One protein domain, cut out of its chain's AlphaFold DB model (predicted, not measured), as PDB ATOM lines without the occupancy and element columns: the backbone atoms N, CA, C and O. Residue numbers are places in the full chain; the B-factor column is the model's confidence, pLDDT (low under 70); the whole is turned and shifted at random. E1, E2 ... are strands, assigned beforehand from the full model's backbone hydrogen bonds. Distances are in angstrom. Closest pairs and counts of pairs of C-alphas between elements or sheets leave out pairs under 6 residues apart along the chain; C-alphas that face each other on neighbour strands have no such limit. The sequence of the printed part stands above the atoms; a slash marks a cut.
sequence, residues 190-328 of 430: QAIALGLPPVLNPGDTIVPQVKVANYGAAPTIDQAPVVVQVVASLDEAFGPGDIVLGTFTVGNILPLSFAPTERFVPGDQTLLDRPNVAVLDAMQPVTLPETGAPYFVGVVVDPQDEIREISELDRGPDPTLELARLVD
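This is residues 190 to 328 of the 430 residues of an uncharacterized protein of Tautonia plasticadhaerens (UniProt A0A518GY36). With little regular structure, this is a sandwich, two small sheets face to face with strands crossed at 45 degrees, and long loops around them. The printed part has 139 residues, 46 in seven named strands, E1 to E7; the class is all strand. The sheets, orders E4 E3 E6 E7 and E1 E2 E5, are antiparallel. The whole is compact, radius of gyration of the C-alphas 15.3 A, spanning 45 by 32 by 25 A.

E1, residues 190 to 195, begins at C-alpha (6.537, 18.362, 10.129). E2 is 209 to 214, E3 226 to 233, 21.1 A long. E4, 243 to 250, bends by 51 degrees at residue 246. E5 is 277 to 281, E6 295 to 301. E7, 322 to 327, ends at C-alpha (12.087, 9.160, -9.151).

In hairpin E1 and E2, N 192 and O 211 are 2.8 A apart, within hydrogen-bond range. Between the sheets, the closest C-alphas of E1 and E7 are Ala 191 and Glu 322, 6.2 A.

The printed part has no cut. Link E3 to E4 is short; the others are long. Residues 263 to 272 have pLDDT under 70.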
ATOM      1  N   GLN A 190       6.991  19.133  11.276       93.94
ATOM      2  CA  GLN A 190       6.537  18.362  10.129       93.94
ATOM      3  C   GLN A 190       6.786  19.114   8.828       93.94
ATOM      4  O   GLN A 190       6.485  20.309   8.711       93.94
ATOM      5  N   ALA A 191       7.257  18.414   7.801       93.06
ATOM      6  CA  ALA A 191       7.283  18.928   6.442       93.06
ATOM      7  C   ALA A 191       5.865  18.948   5.840       93.06
ATOM      8  O   ALA A 191       5.201  17.933   5.636       93.06
ATOM      9  N   ILE A 192       5.387  20.141   5.485       91.44
ATOM     10  CA  ILE A 192       4.023  20.346   4.967       91.44
ATOM     11  C   ILE A 192       3.976  20.581   3.454       91.44
ATOM     12  O   ILE A 192       2.916  20.438   2.836       91.44
ATOM     13  N   ALA A 193       5.105  20.949   2.843       90.75
ATOM     14  CA  ALA A 193       5.221  21.076   1.396       90.75
ATOM     15  C   ALA A 193       6.646  20.800   0.903       90.75
ATOM     16  O   ALA A 193       7.621  21.200   1.533       90.75
ATOM     17  N   LEU A 194       6.725  20.166  -0.267       91.12
ATOM     18  CA  LEU A 194       7.945  19.912  -1.021       91.12
ATOM     19  C   LEU A 194       7.665  20.264  -2.489       91.12
ATOM     20  O   LEU A 194       6.911  19.576  -3.183       91.12
ATOM     21  N   GLY A 195       8.222  21.387  -2.927       88.06
ATOM     22  CA  GLY A 195       8.154  21.898  -4.286       88.06
ATOM     23  C   GLY A 195       9.169  21.185  -5.164       88.06
ATOM     24  O   GLY A 195      10.358  21.492  -5.114       88.06
ATOM     25  N   LEU A 196       8.683  20.240  -5.967       86.62
ATOM     26  CA  LEU A 196       9.453  19.522  -6.981       86.62
ATOM     27  C   LEU A 196       8.698  19.531  -8.318       86.62
ATOM     28  O   LEU A 196       7.464  19.631  -8.323       86.62
ATOM     29  N   PRO A 197       9.409  19.406  -9.455       85.75
ATOM     30  CA  PRO A 197       8.779  19.134 -10.740       85.75
ATOM     31  C   PRO A 197       7.830  17.921 -10.681       85.75
ATOM     32  O   PRO A 197       8.069  16.979  -9.927       85.75
ATOM     33  N   PRO A 198       6.744  17.912 -11.479       81.31
ATOM     34  CA  PRO A 198       5.741  16.842 -11.444       81.31
ATOM     35  C   PRO A 198       6.253  15.494 -11.972       81.31
ATOM     36  O   PRO A 198       5.629  14.468 -11.716       81.31
ATOM     37  N   VAL A 199       7.350  15.507 -12.726       84.00
ATOM     38  CA  VAL A 199       8.062  14.329 -13.224       84.00
ATOM     39  C   VAL A 199       9.520  14.511 -12.837       84.00
ATOM     40  O   VAL A 199      10.063  15.593 -13.052       84.00
ATOM     41  N   LEU A 200      10.113  13.472 -12.259       87.75
ATOM     42  CA  LEU A 200      11.506  13.439 -11.835       87.75
ATOM     43  C   LEU A 200      12.164  12.242 -12.511       87.75
ATOM     44  O   LEU A 200      11.728  11.111 -12.288       87.75
ATOM     45  N   ASN A 201      13.189  12.491 -13.319       89.88
ATOM     46  CA  ASN A 201      14.051  11.458 -13.876       89.88
ATOM     47  C   ASN A 201      15.420  11.477 -13.173       89.88
ATOM     48  O   ASN A 201      15.872  12.524 -12.696       89.88
ATOM     49  N   PRO A 202      16.124  10.336 -13.133       91.06
ATOM     50  CA  PRO A 202      17.515  10.289 -12.697       91.06
ATOM     51  C   PRO A 202      18.385  11.285 -13.479       91.06
ATOM     52  O   PRO A 202      18.285  11.375 -14.704       91.06
ATOM     53  N   GLY A 203      19.242  12.034 -12.781       90.12
ATOM     54  CA  GLY A 203      20.084  13.075 -13.385       90.12
ATOM     55  C   GLY A 203      19.413  14.441 -13.587       90.12
ATOM     56  O   GLY A 203      20.090  15.373 -14.022       90.12
ATOM     57  N   ASP A 204      18.121  14.604 -13.268       88.19
ATOM     58  CA  ASP A 204      17.460  15.916 -13.320       88.19
ATOM     59  C   ASP A 204      18.129  16.908 -12.363       88.19
ATOM     60  O   ASP A 204      18.504  16.571 -11.240       88.19
ATOM     61  N   THR A 205      18.230  18.169 -12.780       90.44
ATOM     62  CA  THR A 205      18.647  19.265 -11.904       90.44
ATOM     63  C   THR A 205      17.415  20.016 -11.411       90.44
ATOM     64  O   THR A 205      16.667  20.593 -12.200       90.44
ATOM     65  N   ILE A 206      17.219  20.034 -10.095       88.31
ATOM     66  CA  ILE A 206      16.046  20.592  -9.418       88.31
ATOM     67  C   ILE A 206      16.438  21.709  -8.448       88.31
ATOM     68  O   ILE A 206      17.574  21.785  -7.991       88.31
ATOM     69  N   VAL A 207      15.483  22.567  -8.090       90.50
ATOM     70  CA  VAL A 207      15.629  23.554  -7.008       90.50
ATOM     71  C   VAL A 207      14.543  23.257  -5.971       90.50
ATOM     72  O   VAL A 207      13.399  23.669  -6.172       90.50
ATOM     73  N   PRO A 208      14.850  22.486  -4.911       89.19
ATOM     74  CA  PRO A 208      13.863  22.137  -3.896       89.19
ATOM     75  C   PRO A 208      13.355  23.364  -3.134       89.19
ATOM     76  O   PRO A 208      14.137  24.222  -2.721       89.19
ATOM     77  N   GLN A 209      12.047  23.405  -2.892       90.62
ATOM     78  CA  GLN A 209      11.420  24.340  -1.955       90.62
ATOM     79  C   GLN A 209      10.719  23.538  -0.868       90.62
ATOM     80  O   GLN A 209       9.851  22.724  -1.175       90.62
ATOM     81  N   VAL A 210      11.079  23.742   0.393       91.31
ATOM     82  CA  VAL A 210      10.514  22.991   1.517       91.31
ATOM     83  C   VAL A 210       9.774  23.945   2.441       91.31
ATOM     84  O   VAL A 210      10.238  25.051   2.708       91.31
ATOM     85  N   LYS A 211       8.617  23.524   2.946       92.94
ATOM     86  CA  LYS A 211       7.953  24.196   4.064       92.94
ATOM     87  C   LYS A 211       7.865  23.245   5.239       92.94
ATOM     88  O   LYS A 211       7.352  22.138   5.081       92.94
ATOM     89  N   VAL A 212       8.317  23.708   6.396       93.75
ATOM     90  CA  VAL A 212       8.253  22.975   7.663       93.75
ATOM     91  C   VAL A 212       7.382  23.758   8.627       93.75
ATOM     92  O   VAL A 212       7.504  24.978   8.718       93.75
ATOM     93  N   ALA A 213       6.481  23.071   9.314       93.69
ATOM     94  CA  ALA A 213       5.604  23.653  10.313       93.69
ATOM     95  C   ALA A 213       5.911  23.078  11.691       93.69
ATOM     96  O   ALA A 213       6.230  21.900  11.804       93.69
ATOM     97  N   ASN A 214       5.753  23.904  12.721       95.44
ATOM     98  CA  ASN A 214       5.704  23.464  14.107       95.44
ATOM     99  C   ASN A 214       4.233  23.413  14.557       95.44
ATOM    100  O   ASN A 214       3.538  24.435  14.564       95.44
ATOM    101  N   TYR A 215       3.745  22.218  14.876       94.38
ATOM    102  CA  TYR A 215       2.414  21.933  15.409       94.38
ATOM    103  C   TYR A 215       2.374  21.866  16.943       94.38
ATOM    104  O   TYR A 215       1.287  21.796  17.522       94.38
ATOM    105  N   GLY A 216       3.537  21.931  17.593       95.06
ATOM    106  CA  GLY A 216       3.678  21.928  19.042       95.06
ATOM    107  C   GLY A 216       3.364  23.273  19.696       95.06
ATOM    108  O   GLY A 216       2.987  24.254  19.043       95.06
ATOM    109  N   ALA A 217       3.506  23.302  21.021       95.25
ATOM    110  CA  ALA A 217       3.245  24.480  21.851       95.25
ATOM    111  C   ALA A 217       4.502  25.293  22.193       95.25
ATOM    112  O   ALA A 217       4.354  26.468  22.526       95.25
ATOM    113  N   ALA A 218       5.699  24.715  22.047       96.25
ATOM    114  CA  ALA A 218       6.966  25.405  22.295       96.25
ATOM    115  C   ALA A 218       7.672  25.822  20.989       96.25
ATOM    116  O   ALA A 218       7.578  25.105  19.982       96.25
ATOM    117  N   PRO A 219       8.385  26.963  20.968       96.12
ATOM    118  CA  PRO A 219       9.249  27.328  19.852       96.12
ATOM    119  C   PRO A 219      10.469  26.398  19.786       96.12
ATOM    120  O   PRO A 219      10.911  25.845  20.790       96.12
ATOM    121  N   THR A 220      11.075  26.267  18.607       96.62
ATOM    122  CA  THR A 220      12.278  25.423  18.466       96.62
ATOM    123  C   THR A 220      13.531  26.071  19.060       96.62
ATOM    124  O   THR A 220      14.463  25.366  19.435       96.62
ATOM    125  N   ILE A 221      13.553  27.407  19.181       95.81
ATOM    126  CA  ILE A 221      14.711  28.162  19.694       95.81
ATOM    127  C   ILE A 221      15.110  27.793  21.129       95.81
ATOM    128  O   ILE A 221      16.267  27.984  21.498       95.81
ATOM    129  N   ASP A 222      14.186  27.241  21.915       93.38
ATOM    130  CA  ASP A 222      14.443  26.840  23.300       93.38
ATOM    131  C   ASP A 222      15.244  25.529  23.399       93.38
ATOM    132  O   ASP A 222      15.710  25.171  24.482       93.38
ATOM    133  N   GLN A 223      15.428  24.821  22.278       94.88
ATOM    134  CA  GLN A 223      16.189  23.574  22.203       94.88
ATOM    135  C   GLN A 223      17.429  23.717  21.309       94.88
ATOM    136  O   GLN A 223      18.552  23.760  21.816       94.88
ATOM    137  N   ALA A 224      17.235  23.814  19.991       94.25
ATOM    138  CA  ALA A 224      18.305  23.862  18.994       94.25
ATOM    139  C   ALA A 224      17.798  24.432  17.649       94.25
ATOM    140  O   ALA A 224      16.590  24.470  17.398       94.25
ATOM    141  N   PRO A 225      18.697  24.883  16.749       95.44
ATOM    142  CA  PRO A 225      18.328  25.181  15.367       95.44
ATOM    143  C   PRO A 225      17.803  23.932  14.646       95.44
ATOM    144  O   PRO A 225      18.424  22.876  14.705       95.44
ATOM    145  N   VAL A 226      16.712  24.068  13.890       96.50
ATOM    146  CA  VAL A 226      16.136  22.960  13.116       96.50
ATOM    147  C   VAL A 226      17.002  22.683  11.896       96.50
ATOM    148  O   VAL A 226      17.220  23.579  11.073       96.50
ATOM    149  N   VAL A 227      17.445  21.441  11.733       95.94
ATOM    150  CA  VAL A 227      18.087  20.967  10.505       95.94
ATOM    151  C   VAL A 227      17.042  20.274   9.638       95.94
ATOM    152  O   VAL A 227      16.286  19.438  10.113       95.94
ATOM    153  N   VAL A 228      16.990  20.612   8.352       96.00
ATOM    154  CA  VAL A 228      16.081  19.976   7.389       96.00
ATOM    155  C   VAL A 228      16.906  19.480   6.219       96.00
ATOM    156  O   VAL A 228      17.686  20.241   5.644       96.00
ATOM    157  N   GLN A 229      16.749  18.215   5.856       95.12
ATOM    158  CA  GLN A 229      17.474  17.603   4.749       95.12
ATOM    159  C   GLN A 229      16.504  17.133   3.674       95.12
ATOM    160  O   GLN A 229      15.470  16.538   3.962       95.12
ATOM    161  N   VAL A 230      16.855  17.397   2.418       95.25
ATOM    162  CA  VAL A 230      16.231  16.745   1.265       95.25
ATOM    163  C   VAL A 230      17.123  15.572   0.899       95.25
ATOM    164  O   VAL A 230      18.328  15.750   0.714       95.25
ATOM    165  N   VAL A 231      16.544  14.382   0.813       95.88
ATOM    166  CA  VAL A 231      17.289  13.124   0.729       95.88
ATOM    167  C   VAL A 231      16.757  12.278  -0.420       95.88
ATOM    168  O   VAL A 231      15.548  12.239  -0.649       95.88
ATOM    169  N   ALA A 232      17.660  11.609  -1.137       96.00
ATOM    170  CA  ALA A 232      17.341  10.521  -2.047       96.00
ATOM    171  C   ALA A 232      17.625   9.168  -1.368       96.00
ATOM    172  O   ALA A 232      18.772   8.904  -1.004       96.00
ATOM    173  N   SER A 233      16.601   8.324  -1.232       96.38
ATOM    174  CA  SER A 233      16.669   6.991  -0.608       96.38
ATOM    175  C   SER A 233      16.130   5.914  -1.546       96.38
ATOM    176  O   SER A 233      15.242   6.169  -2.355       96.38
ATOM    177  N   LEU A 234      16.646   4.689  -1.435       95.06
ATOM    178  CA  LEU A 234      16.142   3.532  -2.188       95.06
ATOM    179  C   LEU A 234      14.788   3.021  -1.664       95.06
ATOM    180  O   LEU A 234      14.132   2.229  -2.342       95.06
ATOM    181  N   ASP A 235      14.364   3.463  -0.482       93.69
ATOM    182  CA  ASP A 235      13.060   3.169   0.099       93.69
ATOM    183  C   ASP A 235      12.406   4.438   0.684       93.69
ATOM    184  O   ASP A 235      12.851   5.560   0.446       93.69
ATOM    185  N   GLU A 236      11.267   4.282   1.358       93.50
ATOM    186  CA  GLU A 236      10.544   5.400   1.984       93.50
ATOM    187  C   GLU A 236      11.073   5.726   3.394       93.50
ATOM    188  O   GLU A 236      10.435   6.491   4.116       93.50
ATOM    189  N   ALA A 237      12.207   5.155   3.812       94.00
ATOM    190  CA  ALA A 237      12.828   5.406   5.104       94.00
ATOM    191  C   ALA A 237      14.188   6.099   4.940       94.00
ATOM    192  O   ALA A 237      14.880   5.958   3.934       94.00
ATOM    193  N   PHE A 238      14.556   6.867   5.958       93.12
ATOM    194  CA  PHE A 238      15.852   7.500   6.087       93.12
ATOM    195  C   PHE A 238      16.840   6.564   6.786       93.12
ATOM    196  O   PHE A 238      16.558   6.007   7.852       93.12
ATOM    197  N   GLY A 239      18.024   6.410   6.202       91.56
ATOM    198  CA  GLY A 239      19.067   5.533   6.705       91.56
ATOM    199  C   GLY A 239      20.485   5.891   6.240       91.56
ATOM    200  O   GLY A 239      20.707   6.775   5.416       91.56
ATOM    201  N   PRO A 240      21.503   5.170   6.750       86.50
ATOM    202  CA  PRO A 240      22.924   5.485   6.544       86.50
ATOM    203  C   PRO A 240      23.448   5.255   5.112       86.50
ATOM    204  O   PRO A 240      24.640   5.445   4.868       86.50
ATOM    205  N   GLY A 241      22.601   4.804   4.182       87.56
ATOM    206  CA  GLY A 241      22.935   4.611   2.767       87.56
ATOM    207  C   GLY A 241      22.402   5.709   1.846       87.56
ATOM    208  O   GLY A 241      22.673   5.661   0.645       87.56
ATOM    209  N   ASP A 242      21.663   6.670   2.395       94.88
ATOM    210  CA  ASP A 242      20.923   7.635   1.597       94.88
ATOM    211  C   ASP A 242      21.778   8.835   1.199       94.88
ATOM    212  O   ASP A 242      22.771   9.189   1.842       94.88
ATOM    213  N   ILE A 243      21.387   9.478   0.102       94.50
ATOM    214  CA  ILE A 243      22.127  10.592  -0.484       94.50
ATOM    215  C   ILE A 243      21.450  11.897  -0.078       94.50
ATOM    216  O   ILE A 243      20.342  12.199  -0.521       94.50
ATOM    217  N   VAL A 244      22.139  12.712   0.718       94.50
ATOM    218  CA  VAL A 244      21.674  14.064   1.052       94.50
ATOM    219  C   VAL A 244      21.839  14.966  -0.169       94.50
ATOM    220  O   VAL A 244      22.950  15.232  -0.624       94.50
ATOM    221  N   LEU A 245      20.711  15.434  -0.695       92.94
ATOM    222  CA  LEU A 245      20.625  16.336  -1.841       92.94
ATOM    223  C   LEU A 245      20.846  17.791  -1.413       92.94
ATOM    224  O   LEU A 245      21.508  18.558  -2.109       92.94
ATOM    225  N   GLY A 246      20.324  18.172  -0.250       91.88
ATOM    226  CA  GLY A 246      20.509  19.509   0.300       91.88
ATOM    227  C   GLY A 246      20.189  19.569   1.784       91.88
ATOM    228  O   GLY A 246      19.384  18.783   2.280       91.88
ATOM    229  N   THR A 247      20.806  20.528   2.470       93.62
ATOM    230  CA  THR A 247      20.621  20.765   3.904       93.62
ATOM    231  C   THR A 247      20.259  22.222   4.142       93.62
ATOM    232  O   THR A 247      20.903  23.130   3.612       93.62
ATOM    233  N   PHE A 248      19.255  22.435   4.979       94.31
ATOM    234  CA  PHE A 248      18.781  23.730   5.435       94.31
ATOM    235  C   PHE A 248      18.892  23.804   6.954       94.31
ATOM    236  O   PHE A 248      18.769  22.793   7.646       94.31
ATOM    237  N   THR A 249      19.089  25.011   7.472       94.31
ATOM    238  CA  THR A 249      19.092  25.264   8.913       94.31
ATOM    239  C   THR A 249      18.179  26.438   9.216       94.31
ATOM    240  O   THR A 249      18.286  27.493   8.585       94.31
ATOM    241  N   VAL A 250      17.290  26.260  10.189       94.50
ATOM    242  CA  VAL A 250      16.315  27.260  10.627       94.50
ATOM    243  C   VAL A 250      16.588  27.605  12.079       94.50
ATOM    244  O   VAL A 250      16.620  26.730  12.933       94.50
ATOM    245  N   GLY A 251      16.779  28.891  12.374       94.44
ATOM    246  CA  GLY A 251      17.073  29.322  13.743       94.44
ATOM    247  C   GLY A 251      15.895  29.144  14.704       94.44
ATOM    248  O   GLY A 251      16.100  28.784  15.855       94.44
ATOM    249  N   ASN A 252      14.668  29.407  14.244       95.31
ATOM    250  CA  ASN A 252      13.463  29.277  15.057       95.31
ATOM    251  C   ASN A 252      12.232  29.025  14.179       95.31
ATOM    252  O   ASN A 252      12.038  29.730  13.186       95.31
ATOM    253  N   ILE A 253      11.383  28.088  14.590       95.31
ATOM    254  CA  ILE A 253      10.019  27.925  14.089       95.31
ATOM    255  C   ILE A 253       9.074  28.144  15.271       95.31
ATOM    256  O   ILE A 253       9.079  27.371  16.234       95.31
ATOM    257  N   LEU A 254       8.281  29.221  15.213       95.62
ATOM    258  CA  LEU A 254       7.349  29.570  16.290       95.62
ATOM    259  C   LEU A 254       6.300  28.466  16.485       95.62
ATOM    260  O   LEU A 254       5.971  27.766  15.526       95.62
ATOM    261  N   PRO A 255       5.745  28.309  17.695       95.62
ATOM    262  CA  PRO A 255       4.774  27.264  17.950       95.62
ATOM    263  C   PRO A 255       3.428  27.568  17.310       95.62
ATOM    264  O   PRO A 255       3.089  28.708  16.969       95.62
ATOM    265  N   LEU A 256       2.603  26.529  17.214       93.81
ATOM    266  CA  LEU A 256       1.250  26.634  16.684       93.81
ATOM    267  C   LEU A 256       0.364  27.560  17.535       93.81
ATOM    268  O   LEU A 256      -0.594  28.139  17.018       93.81
ATOM    269  N   SER A 257       0.707  27.775  18.808       94.56
ATOM    270  CA  SER A 257       0.028  28.731  19.686       94.56
ATOM    271  C   SER A 257       0.083  30.181  19.181       94.56
ATOM    272  O   SER A 257      -0.791  30.977  19.529       94.56
ATOM    273  N   PHE A 258       1.029  30.514  18.291       93.94
ATOM    274  CA  PHE A 258       1.170  31.823  17.636       93.94
ATOM    275  C   PHE A 258       0.458  31.917  16.281       93.94
ATOM    276  O   PHE A 258       0.541  32.941  15.603       93.94
ATOM    277  N   ALA A 259      -0.254  30.870  15.867       90.62
ATOM    278  CA  ALA A 259      -0.981  30.819  14.606       90.62
ATOM    279  C   ALA A 259      -2.501  30.775  14.858       90.62
ATOM    280  O   ALA A 259      -3.128  29.724  14.684       90.62
ATOM    281  N   PRO A 260      -3.116  31.897  15.284       87.56
ATOM    282  CA  PRO A 260      -4.524  31.925  15.636       87.56
ATOM    283  C   PRO A 260      -5.396  31.622  14.414       87.56
ATOM    284  O   PRO A 260      -5.198  32.179  13.333       87.56
ATOM    285  N   THR A 261      -6.370  30.720  14.577       82.12
ATOM    286  CA  THR A 261      -7.264  30.314  13.481       82.12
ATOM    287  C   THR A 261      -8.717  30.221  13.916       82.12
ATOM    288  O   THR A 261      -9.048  29.574  14.901       82.12
ATOM    289  N   GLU A 262      -9.613  30.814  13.126       70.62
ATOM    290  CA  GLU A 262     -11.060  30.736  13.359       70.62
ATOM    291  C   GLU A 262     -11.598  29.306  13.144       70.62
ATOM    292  O   GLU A 262     -12.567  28.883  13.774       70.62
ATOM    293  N   ARG A 263     -10.963  28.539  12.241       63.91
ATOM    294  CA  ARG A 263     -11.292  27.142  11.920       63.91
ATOM    295  C   ARG A 263     -10.025  26.379  11.558       63.91
ATOM    296  O   ARG A 263      -9.599  26.384  10.406       63.91
ATOM    297  N   PHE A 264      -9.421  25.719  12.539       57.12
ATOM    298  CA  PHE A 264      -8.278  24.856  12.277       57.12
ATOM    299  C   PHE A 264      -8.719  23.611  11.498       57.12
ATOM    300  O   PHE A 264      -9.463  22.770  12.005       57.12
ATOM    301  N   VAL A 265      -8.257  23.492  10.255       53.44
ATOM    302  CA  VAL A 265      -8.264  22.233   9.509       53.44
ATOM    303  C   VAL A 265      -6.797  21.811   9.372       53.44
ATOM    304  O   VAL A 265      -6.044  22.508   8.688       53.44
ATOM    305  N   PRO A 266      -6.364  20.716  10.028       46.72
ATOM    306  CA  PRO A 266      -5.019  20.183   9.841       46.72
ATOM    307  C   PRO A 266      -4.743  19.946   8.349       46.72
ATOM    308  O   PRO A 266      -5.548  19.307   7.666       46.72
ATOM    309  N   GLY A 267      -3.634  20.485   7.837       48.09
ATOM    310  CA  GLY A 267      -3.262  20.387   6.421       48.09
ATOM    311  C   GLY A 267      -3.923  21.406   5.483       48.09
ATOM    312  O   GLY A 267      -3.783  21.275   4.267       48.09
ATOM    313  N   ASP A 268      -4.636  22.414   5.999       49.38
ATOM    314  CA  ASP A 268      -5.110  23.528   5.173       49.38
ATOM    315  C   ASP A 268      -3.932  24.411   4.739       49.38
ATOM    316  O   ASP A 268      -3.350  25.154   5.531       49.38
ATOM    317  N   GLN A 269      -3.577  24.308   3.460       45.91
ATOM    318  CA  GLN A 269      -2.535  25.097   2.803       45.91
ATOM    319  C   GLN A 269      -3.049  26.509   2.493       45.91
ATOM    320  O   GLN A 269      -3.042  26.949   1.339       45.91
ATOM    321  N   THR A 270      -3.541  27.233   3.504       48.09
ATOM    322  CA  THR A 270      -3.863  28.653   3.330       48.09
ATOM    323  C   THR A 270      -2.627  29.370   2.786       48.09
ATOM    324  O   THR A 270      -1.543  29.218   3.334       48.09
ATOM    325  N   LEU A 271      -2.795  30.154   1.714       43.28
ATOM    326  CA  LEU A 271      -1.735  30.870   0.975       43.28
ATOM    327  C   LEU A 271      -0.942  31.904   1.804       43.28
ATOM    328  O   LEU A 271      -0.075  32.580   1.260       43.28
ATOM    329  N   LEU A 272      -1.256  32.058   3.090       58.44
ATOM    330  CA  LEU A 272      -0.523  32.905   4.020       58.44
ATOM    331  C   LEU A 272       0.396  32.016   4.849       58.44
ATOM    332  O   LEU A 272      -0.082  31.142   5.577       58.44
ATOM    333  N   ASP A 273       1.700  32.262   4.740       71.00
ATOM    334  CA  ASP A 273       2.690  31.645   5.612       71.00
ATOM    335  C   ASP A 273       2.405  32.095   7.045       71.00
ATOM    336  O   ASP A 273       2.504  33.275   7.394       71.00
ATOM    337  N   ARG A 274       1.926  31.149   7.853       83.31
ATOM    338  CA  ARG A 274       1.604  31.393   9.257       83.31
ATOM    339  C   ARG A 274       2.896  31.526  10.060       83.31
ATOM    340  O   ARG A 274       3.912  30.968   9.652       83.31
ATOM    341  N   PRO A 275       2.863  32.181  11.234       86.56
ATOM    342  CA  PRO A 275       4.052  32.344  12.071       86.56
ATOM    343  C   PRO A 275       4.743  31.022  12.436       86.56
ATOM    344  O   PRO A 275       5.953  31.000  12.627       86.56
ATOM    345  N   ASN A 276       3.986  29.922  12.493       91.75
ATOM    346  CA  ASN A 276       4.486  28.590  12.820       91.75
ATOM    347  C   ASN A 276       5.064  27.807  11.625       91.75
ATOM    348  O   ASN A 276       5.292  26.605  11.744       91.75
ATOM    349  N   VAL A 277       5.249  28.448  10.466       92.19
ATOM    350  CA  VAL A 277       5.759  27.826   9.238       92.19
ATOM    351  C   VAL A 277       7.057  28.505   8.809       92.19
ATOM    352  O   VAL A 277       7.100  29.717   8.619       92.19
ATOM    353  N   ALA A 278       8.099  27.710   8.586       92.81
ATOM    354  CA  ALA A 278       9.334  28.134   7.944       92.81
ATOM    355  C   ALA A 278       9.332  27.735   6.462       92.81
ATOM    356  O   ALA A 278       9.032  26.591   6.115       92.81
ATOM    357  N   VAL A 279       9.688  28.682   5.592       91.19
ATOM    358  CA  VAL A 279       9.861  28.464   4.150       91.19
ATOM    359  C   VAL A 279      11.350  28.404   3.838       91.19
ATOM    360  O   VAL A 279      12.104  29.301   4.214       91.19
ATOM    361  N   LEU A 280      11.767  27.331   3.171       89.56
ATOM    362  CA  LEU A 280      13.156  26.987   2.900       89.56
ATOM    363  C   LEU A 280      13.347  26.854   1.395       89.56
ATOM    364  O   LEU A 280      12.951  25.860   0.786       89.56
ATOM    365  N   ASP A 281      13.960  27.869   0.801       82.88
ATOM    366  CA  ASP A 281      14.275  27.881  -0.621       82.88
ATOM    367  C   ASP A 281      15.730  27.459  -0.839       82.88
ATOM    368  O   ASP A 281      16.659  28.062  -0.290       82.88
ATOM    369  N   ALA A 282      15.948  26.424  -1.657       77.75
ATOM    370  CA  ALA A 282      17.292  26.049  -2.077       77.75
ATOM    371  C   ALA A 282      17.930  27.200  -2.862       77.75
ATOM    372  O   ALA A 282      17.471  27.574  -3.940       77.75
ATOM    373  N   MET A 283      19.032  27.743  -2.341       73.38
ATOM    374  CA  MET A 283      19.797  28.774  -3.051       73.38
ATOM    375  C   MET A 283      20.623  28.208  -4.211       73.38
ATOM    376  O   MET A 283      21.073  28.968  -5.069       73.38
ATOM    377  N   GLN A 284      20.845  26.893  -4.239       79.88
ATOM    378  CA  GLN A 284      21.609  26.221  -5.283       79.88
ATOM    379  C   GLN A 284      20.804  25.058  -5.870       79.88
ATOM    380  O   GLN A 284      20.171  24.320  -5.112       79.88
ATOM    381  N   PRO A 285      20.822  24.890  -7.203       87.44
ATOM    382  CA  PRO A 285      20.224  23.729  -7.836       87.44
ATOM    383  C   PRO A 285      20.983  22.455  -7.452       87.44
ATOM    384  O   PRO A 285      22.206  22.470  -7.306       87.44
ATOM    385  N   VAL A 286      20.253  21.351  -7.330       89.44
ATOM    386  CA  VAL A 286      20.778  20.034  -6.970       89.44
ATOM    387  C   VAL A 286      20.487  19.046  -8.088       89.44
ATOM    388  O   VAL A 286      19.373  19.009  -8.606       89.44
ATOM    389  N   THR A 287      21.476  18.232  -8.446       91.81
ATOM    390  CA  THR A 287      21.316  17.158  -9.431       91.81
ATOM    391  C   THR A 287      20.943  15.853  -8.741       91.81
ATOM    392  O   THR A 287      21.603  15.430  -7.791       91.81
ATOM    393  N   LEU A 288      19.885  15.216  -9.230       92.81
ATOM    394  CA  LEU A 288      19.412  13.922  -8.768       92.81
ATOM    395  C   LEU A 288      20.386  12.793  -9.162       92.81
ATOM    396  O   LEU A 288      20.981  12.858 -10.240       92.81
ATOM    397  N   PRO A 289      20.538  11.731  -8.349       93.06
ATOM    398  CA  PRO A 289      21.366  10.578  -8.698       93.06
ATOM    399  C   PRO A 289      20.990   9.968 -10.058       93.06
ATOM    400  O   PRO A 289      19.821   9.680 -10.313       93.06
ATOM    401  N   GLU A 290      21.983   9.750 -10.926       89.81
ATOM    402  CA  GLU A 290      21.787   9.141 -12.257       89.81
ATOM    403  C   GLU A 290      21.548   7.624 -12.189       89.81
ATOM    404  O   GLU A 290      20.959   7.031 -13.090       89.81
ATOM    405  N   THR A 291      22.015   6.976 -11.120       85.94
ATOM    406  CA  THR A 291      21.943   5.522 -10.927       85.94
ATOM    407  C   THR A 291      21.158   5.172  -9.674       85.94
ATOM    408  O   THR A 291      21.161   5.938  -8.716       85.94
ATOM    409  N   GLY A 292      20.569   3.974  -9.646       81.56
ATOM    410  CA  GLY A 292      19.817   3.479  -8.487       81.56
ATOM    411  C   GLY A 292      18.308   3.691  -8.584       81.56
ATOM    412  O   GLY A 292      17.617   3.470  -7.601       81.56
ATOM    413  N   ALA A 293      17.792   4.098  -9.747       84.50
ATOM    414  CA  ALA A 293      16.356   4.132  -9.996       84.50
ATOM    415  C   ALA A 293      15.742   2.714 -10.005       84.50
ATOM    416  O   ALA A 293      16.392   1.780 -10.494       84.50
ATOM    417  N   PRO A 294      14.498   2.548  -9.522       92.19
ATOM    418  CA  PRO A 294      13.667   3.577  -8.892       92.19
ATOM    419  C   PRO A 294      14.131   3.918  -7.463       92.19
ATOM    420  O   PRO A 294      14.547   3.031  -6.721       92.19
ATOM    421  N   TYR A 295      14.025   5.191  -7.075       94.62
ATOM    422  CA  TYR A 295      14.303   5.674  -5.713       94.62
ATOM    423  C   TYR A 295      13.333   6.794  -5.321       94.62
ATOM    424  O   TYR A 295      12.589   7.305  -6.155       94.62
ATOM    425  N   PHE A 296      13.323   7.188  -4.055       95.56
ATOM    426  CA  PHE A 296      12.477   8.248  -3.521       95.56
ATOM    427  C   PHE A 296      13.292   9.494  -3.209       95.56
ATOM    428  O   PHE A 296      14.410   9.401  -2.719       95.56
ATOM    429  N   VAL A 297      12.710  10.664  -3.451       95.44
ATOM    430  CA  VAL A 297      13.182  11.946  -2.923       95.44
ATOM    431  C   VAL A 297      12.178  12.432  -1.890       95.44
ATOM    432  O   VAL A 297      10.999  12.583  -2.206       95.44
ATOM    433  N   GLY A 298      12.636  12.679  -0.668       95.69
ATOM    434  CA  GLY A 298      11.800  13.123   0.445       95.69
ATOM    435  C   GLY A 298      12.504  14.142   1.333       95.69
ATOM    436  O   GLY A 298      13.628  14.567   1.052       95.69
ATOM    437  N   VAL A 299      11.813  14.548   2.391       96.06
ATOM    438  CA  VAL A 299      12.319  15.461   3.417       96.06
ATOM    439  C   VAL A 299      12.483  14.698   4.723       96.06
ATOM    440  O   VAL A 299      11.631  13.888   5.078       96.06
ATOM    441  N   VAL A 300      13.560  14.992   5.436       95.62
ATOM    442  CA  VAL A 300      13.747  14.610   6.835       95.62
ATOM    443  C   VAL A 300      13.917  15.891   7.632       95.62
ATOM    444  O   VAL A 300      14.762  16.730   7.298       95.62
ATOM    445  N   VAL A 301      13.080  16.059   8.646       95.56
ATOM    446  CA  VAL A 301      13.193  17.142   9.618       95.56
ATOM    447  C   VAL A 301      13.931  16.596  10.834       95.56
ATOM    448  O   VAL A 301      13.726  15.450  11.204       95.56
ATOM    449  N   ASP A 302      14.851  17.394  11.361       94.75
ATOM    450  CA  ASP A 302      15.728  17.057  12.481       94.75
ATOM    451  C   ASP A 302      16.365  15.648  12.417       94.75
ATOM    452  O   ASP A 302      16.185  14.815  13.301       94.75
ATOM    453  N   PRO A 303      17.167  15.343  11.377       93.94
ATOM    454  CA  PRO A 303      17.738  14.004  11.205       93.94
ATOM    455  C   PRO A 303      18.722  13.588  12.310       93.94
ATOM    456  O   PRO A 303      19.155  12.434  12.335       93.94
ATOM    457  N   GLN A 304      19.138  14.518  13.173       91.75
ATOM    458  CA  GLN A 304      20.007  14.256  14.314       91.75
ATOM    459  C   GLN A 304      19.246  14.027  15.625       91.75
ATOM    460  O   GLN A 304      19.907  13.645  16.593       91.75
ATOM    461  N   ASP A 305      17.918  14.209  15.648       93.31
ATOM    462  CA  ASP A 305      17.087  14.074  16.854       93.31
ATOM    463  C   ASP A 305      17.613  14.989  17.990       93.31
ATOM    464  O   ASP A 305      17.834  14.574  19.132       93.31
ATOM    465  N   GLU A 306      17.944  16.245  17.643       94.25
ATOM    466  CA  GLU A 306      18.397  17.279  18.590       94.25
ATOM    467  C   GLU A 306      17.223  18.047  19.219       94.25
ATOM    468  O   GLU A 306      17.375  18.659  20.284       94.25
ATOM    469  N   ILE A 307      16.058  18.016  18.574       95.69
ATOM    470  CA  ILE A 307      14.813  18.644  18.987       95.69
ATOM    471  C   ILE A 307      13.871  17.548  19.454       95.69
ATOM    472  O   ILE A 307      13.357  16.761  18.683       95.69
ATOM    473  N   ARG A 308      13.564  17.559  20.746       95.94
ATOM    474  CA  ARG A 308      12.589  16.651  21.328       95.94
ATOM    475  C   ARG A 308      11.174  17.076  20.959       95.94
ATOM    476  O   ARG A 308      10.715  18.132  21.422       95.94
ATOM    477  N   GLU A 309      10.458  16.208  20.254       95.75
ATOM    478  CA  GLU A 309       9.104  16.486  19.781       95.75
ATOM    479  C   GLU A 309       7.998  15.812  20.614       95.75
ATOM    480  O   GLU A 309       8.214  14.841  21.350       95.75
ATOM    481  N   ILE A 310       6.767  16.331  20.514       93.94
ATOM    482  CA  ILE A 310       5.588  15.736  21.172       93.94
ATOM    483  C   ILE A 310       5.314  14.331  20.623       93.94
ATOM    484  O   ILE A 310       5.019  13.415  21.398       93.94
ATOM    485  N   SER A 311       5.379  14.163  19.300       91.75
ATOM    486  CA  SER A 311       5.075  12.903  18.612       91.75
ATOM    487  C   SER A 311       6.032  11.756  18.975       91.75
ATOM    488  O   SER A 311       5.648  10.583  18.904       91.75
ATOM    489  N   GLU A 312       7.226  12.081  19.469       93.62
ATOM    490  CA  GLU A 312       8.296  11.131  19.779       93.62
ATOM    491  C   GLU A 312       8.269  10.616  21.223       93.62
ATOM    492  O   GLU A 312       8.885   9.591  21.522       93.62
ATOM    493  N   LEU A 313       7.521  11.268  22.124       89.00
ATOM    494  CA  LEU A 313       7.521  10.961  23.563       89.00
ATOM    495  C   LEU A 313       7.267   9.479  23.894       89.00
ATOM    496  O   LEU A 313       7.818   8.973  24.873       89.00
ATOM    497  N   ASP A 314       6.461   8.794  23.078       85.75
ATOM    498  CA  ASP A 314       6.087   7.387  23.277       85.75
ATOM    499  C   ASP A 314       6.737   6.414  22.275       85.75
ATOM    500  O   ASP A 314       6.660   5.196  22.470       85.75
ATOM    501  N   ARG A 315       7.311   6.908  21.169       87.31
ATOM    502  CA  ARG A 315       7.713   6.071  20.018       87.31
ATOM    503  C   ARG A 315       9.139   6.305  19.518       87.31
ATOM    504  O   ARG A 315       9.641   5.432  18.813       87.31
ATOM    505  N   GLY A 316       9.793   7.388  19.939       88.94
ATOM    506  CA  GLY A 316      11.055   7.853  19.363       88.94
ATOM    507  C   GLY A 316      10.874   8.490  17.977       88.94
ATOM    508  O   GLY A 316       9.731   8.588  17.517       88.94
ATOM    509  N   PRO A 317      11.982   8.887  17.327       88.31
ATOM    510  CA  PRO A 317      11.960   9.541  16.021       88.31
ATOM    511  C   PRO A 317      11.393   8.616  14.938       88.31
ATOM    512  O   PRO A 317      11.665   7.407  14.921       88.31
ATOM    513  N   ASP A 318      10.597   9.177  14.023       88.81
ATOM    514  CA  ASP A 318      10.063   8.456  12.864       88.81
ATOM    515  C   ASP A 318      11.093   8.480  11.722       88.81
ATOM    516  O   ASP A 318      11.388   9.547  11.187       88.81
ATOM    517  N   PRO A 319      11.649   7.328  11.300       89.00
ATOM    518  CA  PRO A 319      12.613   7.300  10.206       89.00
ATOM    519  C   PRO A 319      11.954   7.480   8.830       89.00
ATOM    520  O   PRO A 319      12.654   7.449   7.826       89.00
ATOM    521  N   THR A 320      10.628   7.582   8.728       93.38
ATOM    522  CA  THR A 320       9.933   7.665   7.436       93.38
ATOM    523  C   THR A 320      10.205   9.002   6.745       93.38
ATOM    524  O   THR A 320      10.063  10.063   7.344       93.38
ATOM    525  N   LEU A 321      10.526   8.966   5.450       93.56
ATOM    526  CA  LEU A 321      10.666  10.169   4.636       93.56
ATOM    527  C   LEU A 321       9.332  10.907   4.510       93.56
ATOM    528  O   LEU A 321       8.326  10.367   4.035       93.56
ATOM    529  N   GLU A 322       9.341  12.195   4.826       94.19
ATOM    530  CA  GLU A 322       8.187  13.050   4.616       94.19
ATOM    531  C   GLU A 322       8.067  13.474   3.149       94.19
ATOM    532  O   GLU A 322       9.048  13.780   2.468       94.19
ATOM    533  N   LEU A 323       6.825  13.526   2.653       92.88
ATOM    534  CA  LEU A 323       6.492  14.010   1.306       92.88
ATOM    535  C   LEU A 323       7.241  13.285   0.169       92.88
ATOM    536  O   LEU A 323       7.468  13.878  -0.889       92.88
ATOM    537  N   ALA A 324       7.574  12.005   0.368       93.75
ATOM    538  CA  ALA A 324       8.335  11.195  -0.579       93.75
ATOM    539  C   ALA A 324       7.731  11.198  -2.000       93.75
ATOM    540  O   ALA A 324       6.524  11.019  -2.215       93.75
ATOM    541  N   ARG A 325       8.596  11.395  -2.997       92.56
ATOM    542  CA  ARG A 325       8.286  11.364  -4.429       92.56
ATOM    543  C   ARG A 325       9.154  10.331  -5.121       92.56
ATOM    544  O   ARG A 325      10.368  10.360  -4.982       92.56
ATOM    545  N   LEU A 326       8.521   9.458  -5.895       92.75
ATOM    546  CA  LEU A 326       9.227   8.485  -6.713       92.75
ATOM    547  C   LEU A 326       9.968   9.193  -7.856       92.75
ATOM    548  O   LEU A 326       9.370   9.979  -8.594       92.75
ATOM    549  N   VAL A 327      11.244   8.865  -7.997       92.12
ATOM    550  CA  VAL A 327      12.087   9.160  -9.151       92.12
ATOM    551  C   VAL A 327      12.287   7.851  -9.895       92.12
ATOM    552  O   VAL A 327      12.815   6.879  -9.350       92.12
ATOM    553  N   ASP A 328      11.837   7.820 -11.140       89.31
ATOM    554  CA  ASP A 328      11.938   6.648 -11.999       89.31
ATOM    555  C   ASP A 328      12.239   7.101 -13.425       89.31
ATOM    556  O   ASP A 328      11.933   8.234 -13.807       89.31
TER     557      ASP A 328